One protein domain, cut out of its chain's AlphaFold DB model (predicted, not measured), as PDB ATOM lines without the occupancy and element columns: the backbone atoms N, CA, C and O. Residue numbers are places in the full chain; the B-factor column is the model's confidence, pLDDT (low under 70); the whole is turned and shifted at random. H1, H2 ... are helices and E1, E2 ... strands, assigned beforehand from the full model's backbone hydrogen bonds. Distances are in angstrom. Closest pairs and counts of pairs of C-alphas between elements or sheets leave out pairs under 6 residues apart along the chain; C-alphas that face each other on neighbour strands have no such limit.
ATOM      1  N   VAL A  19      67.950 -25.708 126.543       49.03
ATOM      2  CA  VAL A  19      67.897 -24.345 125.980       49.03
ATOM      3  C   VAL A  19      66.583 -23.643 126.392       49.03
ATOM      4  O   VAL A  19      66.600 -22.492 126.818       49.03
ATOM      5  N   LYS A  20      65.459 -24.378 126.448       55.56
ATOM      6  CA  LYS A  20      64.173 -23.873 126.976       55.56
ATOM      7  C   LYS A  20      64.215 -23.513 128.466       55.56
ATOM      8  O   LYS A  20      63.578 -22.546 128.875       55.56
ATOM      9  N   GLY A  21      64.980 -24.252 129.275       60.75
ATOM     10  CA  GLY A  21      65.106 -23.968 130.708       60.75
ATOM     11  C   GLY A  21      65.825 -22.654 131.001       60.75
ATOM     12  O   GLY A  21      65.504 -21.997 131.983       60.75
ATOM     13  N   GLY A  22      66.732 -22.206 130.130       67.56
ATOM     14  CA  GLY A  22      67.383 -20.902 130.286       67.56
ATOM     15  C   GLY A  22      66.414 -19.723 130.132       67.56
ATOM     16  O   GLY A  22      66.463 -18.779 130.916       67.56
ATOM     17  N   ARG A  23      65.487 -19.791 129.166       74.31
ATOM     18  CA  ARG A  23      64.481 -18.737 128.913       74.31
ATOM     19  C   ARG A  23      63.529 -18.505 130.079       74.31
ATOM     20  O   ARG A  23      63.161 -17.367 130.354       74.31
ATOM     21  N   GLY A  24      63.153 -19.570 130.784       74.81
ATOM     22  CA  GLY A  24      62.273 -19.476 131.949       74.81
ATOM     23  C   GLY A  24      62.885 -18.756 133.159       74.81
ATOM     24  O   GLY A  24      62.171 -18.550 134.134       74.81
ATOM     25  N   LEU A  25      64.168 -18.372 133.114       75.19
ATOM     26  CA  LEU A  25      64.853 -17.615 134.169       75.19
ATOM     27  C   LEU A  25      64.771 -16.092 133.982       75.19
ATOM     28  O   LEU A  25      65.387 -15.369 134.751       75.19
ATOM     29  N   ALA A  26      64.026 -15.576 132.997       69.38
ATOM     30  CA  ALA A  26      63.991 -14.140 132.677       69.38
ATOM     31  C   ALA A  26      63.637 -13.209 133.862       69.38
ATOM     32  O   ALA A  26      63.938 -12.019 133.815       69.38
ATOM     33  N   TYR A  27      63.007 -13.739 134.914       66.00
ATOM     34  CA  TYR A  27      62.642 -13.005 136.131       66.00
ATOM     35  C   TYR A  27      63.589 -13.254 137.319       66.00
ATOM     36  O   TYR A  27      63.477 -12.579 138.338       66.00
ATOM     37  N   ASP A  28      64.534 -14.188 137.191       69.25
ATOM     38  CA  ASP A  28      65.620 -14.441 138.140       69.25
ATOM     39  C   ASP A  28      66.923 -13.905 137.530       69.25
ATOM     40  O   ASP A  28      67.725 -14.640 136.951       69.25
ATOM     41  N   VAL A  29      67.086 -12.577 137.598       65.25
ATOM     42  CA  VAL A  29      68.157 -11.827 136.917       65.25
ATOM     43  C   VAL A  29      69.539 -12.389 137.253       65.25
ATOM     44  O   VAL A  29      70.343 -12.597 136.351       65.25
ATOM     45  N   ALA A  30      69.794 -12.720 138.522       67.38
ATOM     46  CA  ALA A  30      71.075 -13.278 138.950       67.38
ATOM     47  C   ALA A  30      71.352 -14.654 138.319       67.38
ATOM     48  O   ALA A  30      72.479 -14.924 137.898       67.38
ATOM     49  N   ALA A  31      70.334 -15.516 138.209       68.12
ATOM     50  CA  ALA A  31      70.470 -16.792 137.514       68.12
ATOM     51  C   ALA A  31      70.603 -16.608 135.991       68.12
ATOM     52  O   ALA A  31      71.417 -17.287 135.361       68.12
ATOM     53  N   TYR A  32      69.858 -15.676 135.388       67.56
ATOM     54  CA  TYR A  32      69.863 -15.426 133.942       67.56
ATOM     55  C   TYR A  32      71.160 -14.775 133.440       67.56
ATOM     56  O   TYR A  32      71.667 -15.149 132.384       67.56
ATOM     57  N   GLU A  33      71.714 -13.817 134.186       63.44
ATOM     58  CA  GLU A  33      72.930 -13.077 133.818       63.44
ATOM     59  C   GLU A  33      74.206 -13.922 133.915       63.44
ATOM     60  O   GLU A  33      75.221 -13.570 133.319       63.44
ATOM     61  N   SER A  34      74.160 -15.082 134.578       63.28
ATOM     62  CA  SER A  34      75.285 -16.028 134.660       63.28
ATOM     63  C   SER A  34      75.664 -16.706 133.325       63.28
ATOM     64  O   SER A  34      76.539 -17.572 133.288       63.28
ATOM     65  N   ARG A  35      75.011 -16.343 132.213       61.81
ATOM     66  CA  ARG A  35      75.207 -16.929 130.880       61.81
ATOM     67  C   ARG A  35      76.377 -16.256 130.145       61.81
ATOM     68  O   ARG A  35      76.381 -15.048 129.945       61.81
ATOM     69  N   ASP A  36      77.308 -17.052 129.619       46.31
ATOM     70  CA  ASP A  36      78.564 -16.577 128.998       46.31
ATOM     71  C   ASP A  36      78.429 -15.826 127.644       46.31
ATOM     72  O   ASP A  36      79.441 -15.461 127.046       46.31
ATOM     73  N   GLN A  37      77.225 -15.591 127.104       53.56
ATOM     74  CA  GLN A  37      77.038 -15.042 125.740       53.56
ATOM     75  C   GLN A  37      75.774 -14.184 125.584       53.56
ATOM     76  O   GLN A  37      74.996 -14.354 124.646       53.56
ATOM     77  N   VAL A  38      75.537 -13.266 126.514       53.47
ATOM     78  CA  VAL A  38      74.338 -12.422 126.491       53.47
ATOM     79  C   VAL A  38      74.547 -11.187 125.609       53.47
ATOM     80  O   VAL A  38      75.393 -10.341 125.892       53.47
ATOM     81  N   MET A  39      73.746 -11.054 124.547       54.31
ATOM     82  CA  MET A  39      73.657  -9.814 123.770       54.31
ATOM     83  C   MET A  39      72.653  -8.859 124.426       54.31
ATOM     84  O   MET A  39      71.492  -9.221 124.621       54.31
ATOM     85  N   ILE A  40      73.085  -7.635 124.739       56.28
ATOM     86  CA  ILE A  40      72.202  -6.558 125.210       56.28
ATOM     87  C   ILE A  40      71.646  -5.826 123.992       56.28
ATOM     88  O   ILE A  40      72.414  -5.312 123.174       56.28
ATOM     89  N   ILE A  41      70.320  -5.749 123.883       51.03
ATOM     90  CA  ILE A  41      69.650  -4.955 122.850       51.03
ATOM     91  C   ILE A  41      69.066  -3.698 123.504       51.03
ATOM     92  O   ILE A  41      68.295  -3.820 124.456       51.03
ATOM     93  N   PRO A  42      69.426  -2.489 123.036       46.84
ATOM     94  CA  PRO A  42      68.863  -1.254 123.568       46.84
ATOM     95  C   PRO A  42      67.356  -1.165 123.286       46.84
ATOM     96  O   PRO A  42      66.874  -1.665 122.271       46.84
ATOM     97  N   ALA A  43      66.611  -0.498 124.168       41.62
ATOM     98  CA  ALA A  43      65.209  -0.162 123.928       41.62
ATOM     99  C   ALA A  43      65.095   0.838 122.760       41.62
ATOM    100  O   ALA A  43      65.862   1.802 122.696       41.62
ATOM    101  N   VAL A  44      64.152   0.623 121.833       43.84
ATOM    102  CA  VAL A  44      64.023   1.434 120.607       43.84
ATOM    103  C   VAL A  44      62.587   1.899 120.366       43.84
ATOM    104  O   VAL A  44      61.621   1.175 120.595       43.84
ATOM    105  N   THR A  45      62.469   3.124 119.854       37.25
ATOM    106  CA  THR A  45      61.226   3.768 119.418       37.25
ATOM    107  C   THR A  45      60.785   3.259 118.041       37.25
ATOM    108  O   THR A  45      61.553   3.277 117.080       37.25
ATOM    109  N   ILE A  46      59.521   2.849 117.930       45.34
ATOM    110  CA  ILE A  46      58.893   2.338 116.701       45.34
ATOM    111  C   ILE A  46      58.932   3.396 115.593       45.34
ATOM    112  O   ILE A  46      58.441   4.510 115.776       45.34
ATOM    113  N   THR A  47      59.438   3.043 114.410       44.28
ATOM    114  CA  THR A  47      59.318   3.885 113.212       44.28
ATOM    115  C   THR A  47      58.162   3.380 112.346       44.28
ATOM    116  O   THR A  47      58.293   2.424 111.590       44.28
ATOM    117  N   LEU A  48      57.004   4.039 112.441       51.75
ATOM    118  CA  LEU A  48      55.807   3.750 111.628       51.75
ATOM    119  C   LEU A  48      55.983   4.072 110.126       51.75
ATOM    120  O   LEU A  48      55.097   3.778 109.330       51.75
ATOM    121  N   ALA A  49      57.109   4.677 109.735       62.91
ATOM    122  CA  ALA A  49      57.371   5.181 108.386       62.91
ATOM    123  C   ALA A  49      57.956   4.138 107.407       62.91
ATOM    124  O   ALA A  49      58.250   4.486 106.268       62.91
ATOM    125  N   GLY A  50      58.118   2.876 107.829       74.62
ATOM    126  CA  GLY A  50      58.839   1.858 107.059       74.62
ATOM    127  C   GLY A  50      60.357   2.058 107.102       74.62
ATOM    128  O   GLY A  50      60.861   3.152 107.359       74.62
ATOM    129  N   THR A  51      61.108   0.982 106.876       86.31
ATOM    130  CA  THR A  51      62.575   1.006 106.893       86.31
ATOM    131  C   THR A  51      63.108   1.069 105.469       86.31
ATOM    132  O   THR A  51      62.800   0.201 104.652       86.31
ATOM    133  N   ALA A  52      63.909   2.095 105.172       88.19
ATOM    134  CA  ALA A  52      64.582   2.232 103.885       88.19
ATOM    135  C   ALA A  52      65.718   1.215 103.754       88.19
ATOM    136  O   ALA A  52      66.569   1.124 104.633       88.19
ATOM    137  N   LEU A  53      65.724   0.475 102.649       87.12
ATOM    138  CA  LEU A  53      66.707  -0.548 102.326       87.12
ATOM    139  C   LEU A  53      67.780   0.011 101.392       87.12
ATOM    140  O   LEU A  53      67.464   0.619 100.363       87.12
ATOM    141  N   THR A  54      69.039  -0.269 101.717       86.75
ATOM    142  CA  THR A  54      70.185   0.060 100.862       86.75
ATOM    143  C   THR A  54      70.559  -1.145  99.990       86.75
ATOM    144  O   THR A  54      70.796  -2.228 100.534       86.75
ATOM    145  N   PRO A  55      70.662  -0.990  98.654       86.31
ATOM    146  CA  PRO A  55      71.093  -2.055  97.747       86.31
ATOM    147  C   PRO A  55      72.387  -2.744  98.183       86.31
ATOM    148  O   PRO A  55      73.370  -2.090  98.530       86.31
ATOM    149  N   GLY A  56      72.399  -4.074  98.140       83.88
ATOM    150  CA  GLY A  56      73.565  -4.904  98.434       83.88
ATOM    151  C   GLY A  56      73.960  -4.987  99.913       83.88
ATOM    152  O   GLY A  56      74.833  -5.792 100.241       83.88
ATOM    153  N   GLN A  57      73.323  -4.218 100.804       90.00
ATOM    154  CA  GLN A  57      73.612  -4.200 102.239       90.00
ATOM    155  C   GLN A  57      72.525  -4.917 103.046       90.00
ATOM    156  O   GLN A  57      71.349  -4.919 102.684       90.00
ATOM    157  N   GLU A  58      72.922  -5.521 104.167       90.06
ATOM    158  CA  GLU A  58      71.966  -5.982 105.173       90.06
ATOM    159  C   GLU A  58      71.458  -4.774 105.960       90.06
ATOM    160  O   GLU A  58      72.215  -4.113 106.668       90.06
ATOM    161  N   THR A  59      70.170  -4.484 105.813       90.75
ATOM    162  CA  THR A  59      69.499  -3.411 106.542       90.75
ATOM    163  C   THR A  59      68.769  -3.987 107.744       90.75
ATOM    164  O   THR A  59      68.058  -4.987 107.633       90.75
ATOM    165  N   GLU A  60      68.932  -3.340 108.892       89.50
ATOM    166  CA  GLU A  60      68.275  -3.727 110.131       89.50
ATOM    167  C   GLU A  60      66.849  -3.185 110.221       89.50
ATOM    168  O   GLU A  60      66.616  -1.983 110.116       89.50
ATOM    169  N   VAL A  61      65.901  -4.091 110.456       87.94
ATOM    170  CA  VAL A  61      64.489  -3.804 110.698       87.94
ATOM    171  C   VAL A  61      64.125  -4.357 112.072       87.94
ATOM    172  O   VAL A  61      64.021  -5.569 112.265       87.94
ATOM    173  N   LEU A  62      63.945  -3.457 113.037       85.88
ATOM    174  CA  LEU A  62      63.494  -3.792 114.385       85.88
ATOM    175  C   LEU A  62      61.969  -3.779 114.432       85.88
ATOM    176  O   LEU A  62      61.344  -2.766 114.115       85.88
ATOM    177  N   VAL A  63      61.375  -4.899 114.833       84.75
ATOM    178  CA  VAL A  63      59.920  -5.052 114.880       84.75
ATOM    179  C   VAL A  63      59.502  -5.446 116.293       84.75
ATOM    180  O   VAL A  63      59.834  -6.553 116.726       84.75
ATOM    181  N   PRO A  64      58.790  -4.577 117.030       80.81
ATOM    182  CA  PRO A  64      58.247  -4.946 118.329       80.81
ATOM    183  C   PRO A  64      57.158  -6.007 118.151       80.81
ATOM    184  O   PRO A  64      56.346  -5.928 117.228       80.81
ATOM    185  N   LEU A  65      57.127  -6.979 119.058       81.31
ATOM    186  CA  LEU A  65      56.052  -7.954 119.189       81.31
ATOM    187  C   LEU A  65      55.306  -7.681 120.498       81.31
ATOM    188  O   LEU A  65      55.714  -8.186 121.547       81.31
ATOM    189  N   PRO A  66      54.236  -6.861 120.467       71.44
ATOM    190  CA  PRO A  66      53.363  -6.685 121.623       71.44
ATOM    191  C   PRO A  66      52.872  -8.052 122.112       71.44
ATOM    192  O   PRO A  66      52.570  -8.920 121.301       71.44
ATOM    193  N   GLY A  67      52.837  -8.261 123.428       73.12
ATOM    194  CA  GLY A  67      52.399  -9.525 124.033       73.12
ATOM    195  C   GLY A  67      53.480 -10.609 124.144       73.12
ATOM    196  O   GLY A  67      53.447 -11.391 125.096       73.12
ATOM    197  N   LEU A  68      54.496 -10.630 123.267       81.50
ATOM    198  CA  LEU A  68      55.583 -11.608 123.367       81.50
ATOM    199  C   LEU A  68      56.549 -11.246 124.506       81.50
ATOM    200  O   LEU A  68      57.136 -10.158 124.539       81.50
ATOM    201  N   ARG A  69      56.748 -12.193 125.427       81.19
ATOM    202  CA  ARG A  69      57.657 -12.057 126.573       81.19
ATOM    203  C   ARG A  69      58.996 -12.773 126.336       81.19
ATOM    204  O   ARG A  69      59.043 -13.732 125.566       81.19
ATOM    205  N   PRO A  70      60.077 -12.365 127.030       82.12
ATOM    206  CA  PRO A  70      61.403 -12.981 126.884       82.12
ATOM    207  C   PRO A  70      61.443 -14.481 127.199       82.12
ATOM    208  O   PRO A  70      62.210 -15.232 126.607       82.12
ATOM    209  N   ASN A  71      60.587 -14.921 128.119       84.06
ATOM    210  CA  ASN A  71      60.460 -16.308 128.551       84.06
ATOM    211  C   ASN A  71      59.471 -17.127 127.700       84.06
ATOM    212  O   ASN A  71      59.030 -18.193 128.129       84.06
ATOM    213  N   ALA A  72      59.068 -16.642 126.525       87.25
ATOM    214  CA  ALA A  72      58.144 -17.361 125.662       87.25
ATOM    215  C   ALA A  72      58.801 -18.570 124.963       87.25
ATOM    216  O   ALA A  72      59.966 -18.552 124.557       87.25
ATOM    217  N   ASP A  73      58.005 -19.618 124.763       89.44
ATOM    218  CA  ASP A  73      58.257 -20.719 123.835       89.44
ATOM    219  C   ASP A  73      57.275 -20.611 122.671       89.44
ATOM    220  O   ASP A  73      56.111 -21.013 122.771       89.44
ATOM    221  N   VAL A  74      57.748 -20.021 121.573       89.31
ATOM    222  CA  VAL A  74      56.951 -19.789 120.368       89.31
ATOM    223  C   VAL A  74      56.680 -21.128 119.694       89.31
ATOM    224  O   VAL A  74      57.604 -21.871 119.363       89.31
ATOM    225  N   LYS A  75      55.398 -21.447 119.515       88.38
ATOM    226  CA  LYS A  75      54.907 -22.676 118.880       88.38
ATOM    227  C   LYS A  75      54.636 -22.481 117.395       88.38
ATOM    228  O   LYS A  75      54.838 -23.415 116.632       88.38
ATOM    229  N   ALA A  76      54.172 -21.291 117.017       88.50
ATOM    230  CA  ALA A  76      53.951 -20.910 115.631       88.50
ATOM    231  C   ALA A  76      54.022 -19.390 115.487       88.50
ATOM    232  O   ALA A  76      53.478 -18.661 116.322       88.50
ATOM    233  N   ILE A  77      54.653 -18.909 114.418       88.75
ATOM    234  CA  ILE A  77      54.650 -17.485 114.076       88.75
ATOM    235  C   ILE A  77      54.605 -17.284 112.563       88.75
ATOM    236  O   ILE A  77      55.297 -17.957 111.800       88.75
ATOM    237  N   ARG A  78      53.776 -16.337 112.116       87.06
ATOM    238  CA  ARG A  78      53.673 -15.942 110.708       87.06
ATOM    239  C   ARG A  78      53.777 -14.437 110.558       87.06
ATOM    240  O   ARG A  78      53.180 -13.684 111.329       87.06
ATOM    241  N   ALA A  79      54.485 -14.018 109.517       88.88
ATOM    242  CA  ALA A  79      54.661 -12.618 109.179       88.88
ATOM    243  C   ALA A  79      54.461 -12.363 107.682       88.88
ATOM    244  O   ALA A  79      54.588 -13.259 106.846       88.88
ATOM    245  N   THR A  80      54.173 -11.112 107.361       90.19
ATOM    246  CA  THR A  80      54.025 -10.582 106.011       90.19
ATOM    247  C   THR A  80      55.049  -9.472 105.833       90.19
ATOM    248  O   THR A  80      55.108  -8.540 106.640       90.19
ATOM    249  N   LEU A  81      55.849  -9.566 104.774       91.69
ATOM    250  CA  LEU A  81      56.682  -8.469 104.308       91.69
ATOM    251  C   LEU A  81      55.810  -7.533 103.472       91.69
ATOM    252  O   LEU A  81      55.324  -7.916 102.409       91.69
ATOM    253  N   TRP A  82      55.631  -6.307 103.937       90.75
ATOM    254  CA  TRP A  82      54.960  -5.259 103.188       90.75
ATOM    255  C   TRP A  82      55.997  -4.406 102.463       90.75
ATOM    256  O   TRP A  82      56.781  -3.697 103.097       90.75
ATOM    257  N   VAL A  83      56.014  -4.490 101.133       90.12
ATOM    258  CA  VAL A  83      56.856  -3.637 100.290       90.12
ATOM    259  C   VAL A  83      56.090  -2.354 100.018       90.12
ATOM    260  O   VAL A  83      55.045  -2.372  99.362       90.12
ATOM    261  N   LEU A  84      56.592  -1.243 100.548       86.44
ATOM    262  CA  LEU A  84      55.956   0.052 100.370       86.44
ATOM    263  C   LEU A  84      56.159   0.538  98.928       86.44
ATOM    264  O   LEU A  84      57.220   0.308  98.339       86.44
ATOM    265  N   PRO A  85      55.164   1.225  98.345       79.31
ATOM    266  CA  PRO A  85      55.325   1.849  97.041       79.31
ATOM    267  C   PRO A  85      56.430   2.909  97.122       79.31
ATOM    268  O   PRO A  85      56.280   3.936  97.782       79.31
ATOM    269  N   GLY A  86      57.565   2.638  96.478       65.19
ATOM    270  CA  GLY A  86      58.662   3.593  96.366       65.19
ATOM    271  C   GLY A  86      58.352   4.700  95.356       65.19
ATOM    272  O   GLY A  86      57.545   4.518  94.443       65.19
ATOM    273  N   GLN A  87      59.045   5.837  95.471       54.06
ATOM    274  CA  GLN A  87      59.228   6.702  94.305       54.06
ATOM    275  C   GLN A  87      60.044   5.912  93.276       54.06
ATOM    276  O   GLN A  87      61.072   5.335  93.629       54.06
ATOM    277  N   ALA A  88      59.549   5.820  92.038       51.44
ATOM    278  CA  ALA A  88      60.211   5.082  90.968       51.44
ATOM    279  C   ALA A  88      61.693   5.473  90.894       51.44
ATOM    280  O   ALA A  88      62.013   6.662  90.886       51.44
ATOM    281  N   ARG A 115      61.775  -1.534  87.008       63.00
ATOM    282  CA  ARG A 115      60.627  -2.276  87.525       63.00
ATOM    283  C   ARG A 115      60.399  -1.836  88.971       63.00
ATOM    284  O   ARG A 115      61.345  -1.911  89.759       63.00
ATOM    285  N   PRO A 116      59.202  -1.340  89.320       68.31
ATOM    286  CA  PRO A 116      58.909  -0.973  90.696       68.31
ATOM    287  C   PRO A 116      59.023  -2.213  91.592       68.31
ATOM    288  O   PRO A 116      58.538  -3.280  91.240       68.31
ATOM    289  N   GLY A 117      59.676  -2.081  92.748       78.62
ATOM    290  CA  GLY A 117      59.785  -3.170  93.720       78.62
ATOM    291  C   GLY A 117      61.207  -3.541  94.139       78.62
ATOM    292  O   GLY A 117      62.196  -2.897  93.779       78.62
ATOM    293  N   LEU A 118      61.294  -4.598  94.945       87.06
ATOM    294  CA  LEU A 118      62.546  -5.098  95.515       87.06
ATOM    295  C   LEU A 118      63.041  -6.327  94.759       87.06
ATOM    296  O   LEU A 118      62.271  -7.249  94.525       87.06
ATOM    297  N   SER A 119      64.317  -6.376  94.398       87.44
ATOM    298  CA  SER A 119      64.895  -7.529  93.699       87.44
ATOM    299  C   SER A 119      65.719  -8.394  94.640       87.44
ATOM    300  O   SER A 119      66.513  -7.868  95.417       87.44
ATOM    301  N   ASN A 120      65.564  -9.717  94.524       89.06
ATOM    302  CA  ASN A 120      66.370 -10.721  95.229       89.06
ATOM    303  C   ASN A 120      66.438 -10.470  96.741       89.06
ATOM    304  O   ASN A 120      67.493 -10.190  97.308       89.06
ATOM    305  N   VAL A 121      65.282 -10.558  97.395       92.19
ATOM    306  CA  VAL A 121      65.178 -10.264  98.824       92.19
ATOM    307  C   VAL A 121      65.523 -11.493  99.655       92.19
ATOM    308  O   VAL A 121      65.049 -12.592  99.373       92.19
ATOM    309  N   SER A 122      66.308 -11.306 100.714       93.69
ATOM    310  CA  SER A 122      66.556 -12.321 101.742       93.69
ATOM    311  C   SER A 122      66.369 -11.747 103.140       93.69
ATOM    312  O   SER A 122      66.782 -10.615 103.391       93.69
ATOM    313  N   ILE A 123      65.794 -12.539 104.046       92.81
ATOM    314  CA  ILE A 123      65.498 -12.162 105.431       92.81
ATOM    315  C   ILE A 123      66.112 -13.183 106.394       92.81
ATOM    316  O   ILE A 123      65.961 -14.397 106.221       92.81
ATOM    317  N   ARG A 124      66.759 -12.683 107.450       92.12
ATOM    318  CA  ARG A 124      67.213 -13.466 108.610       92.12
ATOM    319  C   ARG A 124      66.938 -12.743 109.924       92.12
ATOM    320  O   ARG A 124      66.817 -11.523 109.931       92.12
ATOM    321  N   LEU A 125      66.867 -13.482 111.029       89.94
ATOM    322  CA  LEU A 125      66.869 -12.919 112.386       89.94
ATOM    323  C   LEU A 125      68.307 -12.878 112.906       89.94
ATOM    324  O   LEU A 125      69.062 -13.817 112.677       89.94
ATOM    325  N   ALA A 126      68.709 -11.796 113.568       83.75
ATOM    326  CA  ALA A 126      70.068 -11.646 114.084       83.75
ATOM    327  C   ALA A 126      70.157 -12.016 115.576       83.75
ATOM    328  O   ALA A 126      69.463 -11.370 116.349       83.75
ATOM    329  N   PRO A 127      71.045 -12.929 116.019       72.12
ATOM    330  CA  PRO A 127      71.976 -13.729 115.226       72.12
ATOM    331  C   PRO A 127      71.290 -14.987 114.670       72.12
ATOM    332  O   PRO A 127      70.585 -15.691 115.386       72.12
ATOM    333  N   GLY A 128      71.496 -15.288 113.391       83.50
ATOM    334  CA  GLY A 128      70.816 -16.411 112.753       83.50
ATOM    335  C   GLY A 128      70.981 -16.437 111.240       83.50
ATOM    336  O   GLY A 128      71.481 -15.484 110.628       83.50
ATOM    337  N   GLU A 129      70.571 -17.563 110.661       88.62
ATOM    338  CA  GLU A 129      70.633 -17.845 109.228       88.62
ATOM    339  C   GLU A 129      69.420 -17.285 108.473       88.62
ATOM    340  O   GLU A 129      68.375 -16.968 109.049       88.62
ATOM    341  N   VAL A 130      69.566 -17.170 107.151       89.38
ATOM    342  CA  VAL A 130      68.472 -16.803 106.246       89.38
ATOM    343  C   VAL A 130      67.410 -17.891 106.277       89.38
ATOM    344  O   VAL A 130      67.663 -19.023 105.879       89.38
ATOM    345  N   PHE A 131      66.208 -17.530 106.723       89.88
ATOM    346  CA  PHE A 131      65.066 -18.445 106.775       89.88
ATOM    347  C   PHE A 131      64.063 -18.193 105.645       89.88
ATOM    348  O   PHE A 131      63.190 -19.022 105.397       89.88
ATOM    349  N   TRP A 132      64.179 -17.064 104.939       93.25
ATOM    350  CA  TRP A 132      63.359 -16.769 103.772       93.25
ATOM    351  C   TRP A 132      64.133 -15.976 102.724       93.25
ATOM    352  O   TRP A 132      64.828 -15.009 103.037       93.25
ATOM    353  N   SER A 133      63.973 -16.364 101.463       92.38
ATOM    354  CA  SER A 133      64.479 -15.623 100.316       92.38
ATOM    355  C   SER A 133      63.514 -15.724  99.141       92.38
ATOM    356  O   SER A 133      62.755 -16.688  99.007       92.38
ATOM    357  N   ARG A 134      63.537 -14.711  98.278       91.00
ATOM    358  CA  ARG A 134      62.783 -14.690  97.029       91.00
ATOM    359  C   ARG A 134      63.628 -14.084  95.924       91.00
ATOM    360  O   ARG A 134      63.984 -12.910  95.972       91.00
ATOM    361  N   SER A 135      63.912 -14.897  94.915       87.88
ATOM    362  CA  SER A 135      64.554 -14.451  93.683       87.88
ATOM    363  C   SER A 135      63.559 -13.708  92.788       87.88
ATOM    364  O   SER A 135      62.372 -14.042  92.750       87.88
ATOM    365  N   GLY A 136      64.052 -12.725  92.038       85.69
ATOM    366  CA  GLY A 136      63.229 -11.886  91.164       85.69
ATOM    367  C   GLY A 136      62.622 -10.675  91.876       85.69
ATOM    368  O   GLY A 136      63.041 -10.322  92.977       85.69
ATOM    369  N   VAL A 137      61.666 -10.019  91.209       86.00
ATOM    370  CA  VAL A 137      61.074  -8.751  91.664       86.00
ATOM    371  C   VAL A 137      59.878  -9.000  92.587       86.00
ATOM    372  O   VAL A 137      58.975  -9.784  92.282       86.00
ATOM    373  N   LEU A 138      59.887  -8.309  93.721       88.69
ATOM    374  CA  LEU A 138      58.801  -8.143  94.671       88.69
ATOM    375  C   LEU A 138      58.121  -6.799  94.425       88.69
ATOM    376  O   LEU A 138      58.620  -5.761  94.857       88.69
ATOM    377  N   GLU A 139      56.982  -6.839  93.741       89.81
ATOM    378  CA  GLU A 139      56.140  -5.665  93.497       89.81
ATOM    379  C   GLU A 139      55.654  -5.030  94.816       89.81
ATOM    380  O   GLU A 139      55.551  -5.729  95.829       89.81
ATOM    381  N   PRO A 140      55.309  -3.732  94.840       89.31
ATOM    382  CA  PRO A 140      54.684  -3.112  96.007       89.31
ATOM    383  C   PRO A 140      53.430  -3.871  96.469       89.31
ATOM    384  O   PRO A 140      52.589  -4.247  95.653       89.31
ATOM    385  N   GLY A 141      53.290  -4.080  97.780       88.19
ATOM    386  CA  GLY A 141      52.179  -4.836  98.363       88.19
ATOM    387  C   GLY A 141      52.603  -5.875  99.399       88.19
ATOM    388  O   GLY A 141      53.749  -5.899  99.855       88.19
ATOM    389  N   ASP A 142      51.638  -6.695  99.810       89.50
ATOM    390  CA  ASP A 142      51.794  -7.698 100.862       89.50
ATOM    391  C   ASP A 142      52.366  -9.004 100.309       89.50
ATOM    392  O   ASP A 142      51.801  -9.623  99.405       89.50
ATOM    393  N   HIS A 143      53.466  -9.464 100.904       90.62
ATOM    394  CA  HIS A 143      54.104 -10.730 100.562       90.62
ATOM    395  C   HIS A 143      54.201 -11.606 101.809       90.62
ATOM    396  O   HIS A 143      55.029 -11.333 102.684       90.62
ATOM    397  N   PRO A 144      53.359 -12.646 101.936       88.94
ATOM    398  CA  PRO A 144      53.416 -13.534 103.084       88.94
ATOM    399  C   PRO A 144      54.755 -14.263 103.094       88.94
ATOM    400  O   PRO A 144      55.212 -14.764 102.063       88.94
ATOM    401  N   ILE A 145      55.368 -14.353 104.269       88.44
ATOM    402  CA  ILE A 145      56.517 -15.219 104.493       88.44
ATOM    403  C   ILE A 145      55.935 -16.617 104.757       88.44
ATOM    404  O   ILE A 145      55.306 -16.825 105.795       88.44
ATOM    405  N   PRO A 146      56.057 -17.574 103.817       74.62
ATOM    406  CA  PRO A 146      55.283 -18.817 103.841       74.62
ATOM    407  C   PRO A 146      55.799 -19.846 104.857       74.62
ATOM    408  O   PRO A 146      55.191 -20.901 105.016       74.62
ATOM    409  N   VAL A 147      56.920 -19.563 105.521       81.69
ATOM    410  CA  VAL A 147      57.598 -20.472 106.449       81.69
ATOM    411  C   VAL A 147      57.257 -20.071 107.877       81.69
ATOM    412  O   VAL A 147      57.379 -18.900 108.226       81.69
ATOM    413  N   ASP A 148      56.850 -21.038 108.699       85.19
ATOM    414  CA  ASP A 148      56.827 -20.860 110.152       85.19
ATOM    415  C   ASP A 148      58.271 -20.809 110.660       85.19
ATOM    416  O   ASP A 148      59.031 -21.766 110.496       85.19
ATOM    417  N   PHE A 149      58.655 -19.673 111.237       89.06
ATOM    418  CA  PHE A 149      60.013 -19.414 111.712       89.06
ATOM    419  C   PHE A 149      60.100 -19.383 113.246       89.06
ATOM    420  O   PHE A 149      60.991 -18.754 113.821       89.06
ATOM    421  N   ALA A 150      59.189 -20.084 113.933       90.12
ATOM    422  CA  ALA A 150      59.181 -20.198 115.392       90.12
ATOM    423  C   ALA A 150      60.520 -20.704 115.958       90.12
ATOM    424  O   ALA A 150      60.973 -20.221 116.995       90.12
ATOM    425  N   ALA A 151      61.194 -21.629 115.265       88.88
ATOM    426  CA  ALA A 151      62.512 -22.121 115.667       88.88
ATOM    427  C   ALA A 151      63.563 -20.997 115.703       88.88
ATOM    428  O   ALA A 151      64.326 -20.901 116.663       88.88
ATOM    429  N   GLN A 152      63.567 -20.117 114.700       90.12
ATOM    430  CA  GLN A 152      64.473 -18.972 114.621       90.12
ATOM    431  C   GLN A 152      64.140 -17.915 115.678       90.12
ATOM    432  O   GLN A 152      65.057 -17.346 116.263       90.12
ATOM    433  N   VAL A 153      62.854 -17.677 115.970       89.19
ATOM    434  CA  VAL A 153      62.454 -16.774 117.067       89.19
ATOM    435  C   VAL A 153      62.885 -17.328 118.421       89.19
ATOM    436  O   VAL A 153      63.442 -16.595 119.227       89.19
ATOM    437  N   ASN A 154      62.684 -18.622 118.665       88.00
ATOM    438  CA  ASN A 154      63.134 -19.260 119.898       88.00
ATOM    439  C   ASN A 154      64.660 -19.159 120.048       88.00
ATOM    440  O   ASN A 154      65.124 -18.714 121.090       88.00
ATOM    441  N   ALA A 155      65.424 -19.458 118.991       85.75
ATOM    442  CA  ALA A 155      66.880 -19.300 118.993       85.75
ATOM    443  C   ALA A 155      67.321 -17.844 119.244       85.75
ATOM    444  O   ALA A 155      68.299 -17.604 119.950       85.75
ATOM    445  N   TYR A 156      66.583 -16.871 118.705       86.00
ATOM    446  CA  TYR A 156      66.806 -15.450 118.964       86.00
ATOM    447  C   TYR A 156      66.579 -15.088 120.442       86.00
ATOM    448  O   TYR A 156      67.437 -14.446 121.050       86.00
ATOM    449  N   LEU A 157      65.461 -15.532 121.028       84.81
ATOM    450  CA  LEU A 157      65.142 -15.333 122.449       84.81
ATOM    451  C   LEU A 157      66.180 -16.002 123.357       84.81
ATOM    452  O   LEU A 157      66.564 -15.453 124.385       84.81
ATOM    453  N   ASP A 158      66.673 -17.174 122.960       79.88
ATOM    454  CA  ASP A 158      67.717 -17.894 123.681       79.88
ATOM    455  C   ASP A 158      69.050 -17.129 123.704       79.88
ATOM    456  O   ASP A 158      69.783 -17.234 124.688       79.88
ATOM    457  N   ALA A 159      69.361 -16.358 122.659       77.62
ATOM    458  CA  ALA A 159      70.632 -15.647 122.491       77.62
ATOM    459  C   ALA A 159      70.641 -14.200 123.032       77.62
ATOM    460  O   ALA A 159      71.686 -13.544 123.017       77.62
ATOM    461  N   THR A 160      69.501 -13.683 123.495       72.88
ATOM    462  CA  THR A 160      69.322 -12.249 123.768       72.88
ATOM    463  C   THR A 160      68.888 -11.996 125.214       72.88
ATOM    464  O   THR A 160      68.013 -12.686 125.736       72.88
ATOM    465  N   ALA A 161      69.465 -10.993 125.888       67.00
ATOM    466  CA  ALA A 161      68.866 -10.459 127.115       67.00
ATOM    467  C   ALA A 161      67.805  -9.427 126.767       67.00
ATOM    468  O   ALA A 161      68.062  -8.450 126.062       67.00
ATOM    469  N   HIS A 162      66.621  -9.626 127.324       65.06
ATOM    470  CA  HIS A 162      65.541  -8.665 127.244       65.06
ATOM    471  C   HIS A 162      65.266  -8.154 128.651       65.06
ATOM    472  O   HIS A 162      64.719  -8.872 129.488       65.06
ATOM    473  N   HIS A 163      65.665  -6.913 128.911       53.59
ATOM    474  CA  HIS A 163      65.296  -6.214 130.130       53.59
ATOM    475  C   HIS A 163      63.950  -5.526 129.878       53.59
ATOM    476  O   HIS A 163      63.856  -4.635 129.043       53.59
ATOM    477  N   GLU A 164      62.923  -5.992 130.586       52.81
ATOM    478  CA  GLU A 164      61.591  -5.390 130.704       52.81
ATOM    479  C   GLU A 164      60.682  -5.370 129.453       52.81
ATOM    480  O   GLU A 164      60.913  -4.741 128.424       52.81
ATOM    481  N   GLY A 165      59.519  -6.008 129.616       62.66
ATOM    482  CA  GLY A 165      58.267  -5.544 129.022       62.66
ATOM    483  C   GLY A 165      57.906  -6.077 127.641       62.66
ATOM    484  O   GLY A 165      56.806  -6.606 127.493       62.66
ATOM    485  N   THR A 166      58.787  -5.985 126.647       66.94
ATOM    486  CA  THR A 166      58.426  -6.291 125.247       66.94
ATOM    487  C   THR A 166      59.608  -6.805 124.437       66.94
ATOM    488  O   THR A 166      60.659  -6.168 124.390       66.94
ATOM    489  N   VAL A 167      59.422  -7.930 123.743       80.00
ATOM    490  CA  VAL A 167      60.415  -8.456 122.797       80.00
ATOM    491  C   VAL A 167      60.342  -7.668 121.489       80.00
ATOM    492  O   VAL A 167      59.269  -7.482 120.919       80.00
ATOM    493  N   SER A 168      61.496  -7.235 120.983       84.56
ATOM    494  CA  SER A 168      61.637  -6.727 119.615       84.56
ATOM    495  C   SER A 168      62.493  -7.691 118.818       84.56
ATOM    496  O   SER A 168      63.567  -8.055 119.279       84.56
ATOM    497  N   LEU A 169      62.033  -8.110 117.642       87.44
ATOM    498  CA  LEU A 169      62.808  -8.965 116.752       87.44
ATOM    499  C   LEU A 169      63.652  -8.121 115.804       87.44
ATOM    500  O   LEU A 169      63.158  -7.180 115.178       87.44
ATOM    501  N   ARG A 170      64.924  -8.496 115.671       88.88
ATOM    502  CA  ARG A 170      65.888  -7.846 114.786       88.88
ATOM    503  C   ARG A 170      66.011  -8.615 113.478       88.88
ATOM    504  O   ARG A 170      66.764  -9.587 113.391       88.88
ATOM    505  N   PHE A 171      65.275  -8.178 112.461       90.38
ATOM    506  CA  PHE A 171      65.390  -8.721 111.113       90.38
ATOM    507  C   PHE A 171      66.512  -8.017 110.355       90.38
ATOM    508  O   PHE A 171      66.635  -6.797 110.393       90.38
ATOM    509  N   LEU A 172      67.310  -8.789 109.630       92.31
ATOM    510  CA  LEU A 172      68.269  -8.286 108.660       92.31
ATOM    511  C   LEU A 172      67.754  -8.639 107.271       92.31
ATOM    512  O   LEU A 172      67.556  -9.816 106.951       92.31
ATOM    513  N   ILE A 173      67.494  -7.604 106.476       93.00
ATOM    514  CA  ILE A 173      66.922  -7.710 105.136       93.00
ATOM    515  C   ILE A 173      67.953  -7.228 104.127       93.00
ATOM    516  O   ILE A 173      68.478  -6.123 104.245       93.00
ATOM    517  N   ARG A 174      68.218  -8.052 103.117       94.00
ATOM    518  CA  ARG A 174      69.084  -7.709 101.985       94.00
ATOM    519  C   ARG A 174      68.272  -7.726 100.698       94.00
ATOM    520  O   ARG A 174      67.401  -8.576 100.539       94.00
ATOM    521  N   THR A 175      68.563  -6.782  99.812       92.25
ATOM    522  CA  THR A 175      67.931  -6.581  98.498       92.25
ATOM    523  C   THR A 175      68.971  -6.029  97.526       92.25
ATOM    524  O   THR A 175      69.927  -5.380  97.955       92.25
ATOM    525  N   ASP A 176      68.779  -6.242  96.229       87.50
ATOM    526  CA  ASP A 176      69.628  -5.671  95.177       87.50
ATOM    527  C   ASP A 176      69.129  -4.302  94.685       87.50
ATOM    528  O   ASP A 176      69.866  -3.581  94.013       87.50
ATOM    529  N   THR A 177      67.893  -3.916  95.017       85.50
ATOM    530  CA  THR A 177      67.301  -2.620  94.638       85.50
ATOM    531  C   THR A 177      66.862  -1.814  95.860       85.50
ATOM    532  O   THR A 177      66.526  -2.406  96.892       85.50
ATOM    533  N   PRO A 178      66.870  -0.467  95.776       85.69
ATOM    534  CA  PRO A 178      66.450   0.375  96.886       85.69
ATOM    535  C   PRO A 178      64.933   0.290  97.062       85.69
ATOM    536  O   PRO A 178      64.190   0.077  96.104       85.69
ATOM    537  N   GLY A 179      64.460   0.507  98.283       85.88
ATOM    538  CA  GLY A 179      63.030   0.593  98.565       85.88
ATOM    539  C   GLY A 179      62.754   0.717 100.053       85.88
ATOM    540  O   GLY A 179      63.667   0.961 100.835       85.88
ATOM    541  N   GLN A 180      61.494   0.570 100.447       89.25
ATOM    542  CA  GLN A 180      61.094   0.611 101.851       89.25
ATOM    543  C   GLN A 180      60.227  -0.591 102.188       89.25
ATOM    544  O   GLN A 180      59.407  -1.028 101.377       89.25
ATOM    545  N   VAL A 181      60.405  -1.117 103.394       89.62
ATOM    546  CA  VAL A 181      59.667  -2.288 103.866       89.62
ATOM    547  C   VAL A 181      59.139  -2.107 105.272       89.62
ATOM    548  O   VAL A 181      59.674  -1.343 106.072       89.62
ATOM    549  N   LEU A 182      58.100  -2.871 105.576       89.56
ATOM    550  CA  LEU A 182      57.590  -3.072 106.919       89.56
ATOM    551  C   LEU A 182      57.283  -4.561 107.106       89.56
ATOM    552  O   LEU A 182      56.837  -5.224 106.175       89.56
ATOM    553  N   ILE A 183      57.518  -5.102 108.298       88.06
ATOM    554  CA  ILE A 183      57.130  -6.475 108.640       88.06
ATOM    555  C   ILE A 183      55.911  -6.409 109.557       88.06
ATOM    556  O   ILE A 183      55.918  -5.690 110.555       88.06
ATOM    557  N   ARG A 184      54.863  -7.159 109.211       85.69
ATOM    558  CA  ARG A 184      53.645  -7.308 110.018       85.69
ATOM    559  C   ARG A 184      53.497  -8.747 110.470       85.69
ATOM    560  O   ARG A 184      53.713  -9.651 109.671       85.69
ATOM    561  N   PHE A 185      53.075  -8.959 111.707       83.19
ATOM    562  CA  PHE A 185      52.750 -10.292 112.208       83.19
ATOM    563  C   PHE A 185      51.259 -10.563 112.066       83.19
ATOM    564  O   PHE A 185      50.443  -9.657 112.222       83.19
ATOM    565  N   GLY A 186      50.925 -11.802 111.712       73.12
ATOM    566  CA  GLY A 186      49.540 -12.249 111.576       73.12
ATOM    567  C   GLY A 186      49.137 -13.168 112.720       73.12
ATOM    568  O   GLY A 186      48.288 -12.823 113.526       73.12
ATOM    569  N   GLN A 187      49.760 -14.345 112.777       80.69
ATOM    570  CA  GLN A 187      49.497 -15.354 113.800       80.69
ATOM    571  C   GLN A 187      50.723 -15.495 114.696       80.69
ATOM    572  O   GLN A 187      51.832 -15.680 114.188       80.69
ATOM    573  N   LEU A 188      50.503 -15.469 116.007       84.88
ATOM    574  CA  LEU A 188      51.498 -15.760 117.028       84.88
ATOM    575  C   LEU A 188      50.875 -16.728 118.041       84.88
ATOM    576  O   LEU A 188      49.821 -16.460 118.600       84.88
ATOM    577  N   VAL A 189      51.512 -17.878 118.247       87.00
ATOM    578  CA  VAL A 189      51.107 -18.867 119.250       87.00
ATOM    579  C   VAL A 189      52.325 -19.189 120.094       87.00
ATOM    580  O   VAL A 189      53.355 -19.598 119.557       87.00
ATOM    581  N   PHE A 190      52.220 -19.028 121.407       87.75
ATOM    582  CA  PHE A 190      53.308 -19.313 122.337       87.75
ATOM    583  C   PHE A 190      52.780 -19.805 123.684       87.75
ATOM    584  O   PHE A 190      51.612 -19.632 124.020       87.75
ATOM    585  N   THR A 191      53.672 -20.413 124.456       88.50
ATOM    586  CA  THR A 191      53.495 -20.646 125.895       88.50
ATOM    587  C   THR A 191      54.527 -19.832 126.659       88.50
ATOM    588  O   THR A 191      55.586 -19.530 126.115       88.50
TER     589      THR A 191
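Overview. This is residues 19 to 88 and 115 to 191 of the 505 residues of an uncharacterized protein of Actinoplanes sp. OR16 (UniProt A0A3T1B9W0). Two four-stranded sheets stand partly face to face, an imperfect sandwich, with H3 wedged between them at one end. Beyond that end H1 and H2 make a small head, from which residues 34 to 50 run back along the body to E1. The printed part has 147 residues, with three named helices and eight named strands in the order H1 H2 E1 E2 E3 E4 E5 E6 H3 E7 E8. Both sheets are antiparallel, ordered E1 E8 E3 E6 and E2 E7 E4 E5, and the class is mixed, helices and strands. The whole is compact, with a radius of gyration of the C-alphas of 16.0 A, and spans 53 by 26 by 24 A.

Arrangement. H1, residues 19 to 23, touches H3, residues 150 to 159, closest at the C-alphas of Arg 23 and Asp 158, 6.2 A apart. H2, residues 29 to 33, touches no helix. E1, residues 51 to 53, pairs with E8, residues 179 to 191, where N 51 and O 181 are 2.8 A apart, within hydrogen-bond range. E2, residues 59 to 65, pairs with E7, residues 167 to 174, with N 61 and O 171 at 2.8 A. E3, residues 72 to 84, bends by 84 degrees at residue 75; it pairs with E8, N 80 to O 184 at 2.8 A, and with E6, residues 141 to 144, N 81 to O 143 at 2.9 A. E4, residues 118 to 125, and E5, residues 130 to 138, form a hairpin, with N 123 and O 132 at 2.8 A. E4 also pairs with E7, N 124 to O 172 at 3.0 A. H3 is on both sheets: it lies over E3 at a height of 8.6 A over that sheet, and over none of the strands of the other, at 6.0 A. The C-alphas of Ala 76 and Ala 150 are the closest of E3 and H3, 5.3 A apart. Every O i to N i+4 pair is within hydrogen-bond range in H2 and H3; in H1 it is 0 of 1, with 2 of 2 O i to N i+3 pairs within range.

Along the chain. H1 begins at C-alpha 19, (67.897, -24.345, 125.980). E2 is 19.0 A long, E3 30.8 A, E4 19.1 A, E5 17.4 A and E7 22.6 A. H3 is 14.2 A long, from C-alpha 150 at (59.181, -20.198, 115.392). E8, 35.9 A long, ends at C-alpha 191, (53.495, -20.646, 125.895).

Size, cuts and confidence. The two C-alphas farthest apart, those of Ala 30 and Arg 115, are 53.6 A apart. Residues 89 to 114 are not printed, and C-alphas 88 and 115 are 8.1 A apart across this cut. The link from H2 to E1, 17 residues, is long. Mean pLDDT of the printed part is 78.6; 39 residues are under 70, among them residues 26 to 49.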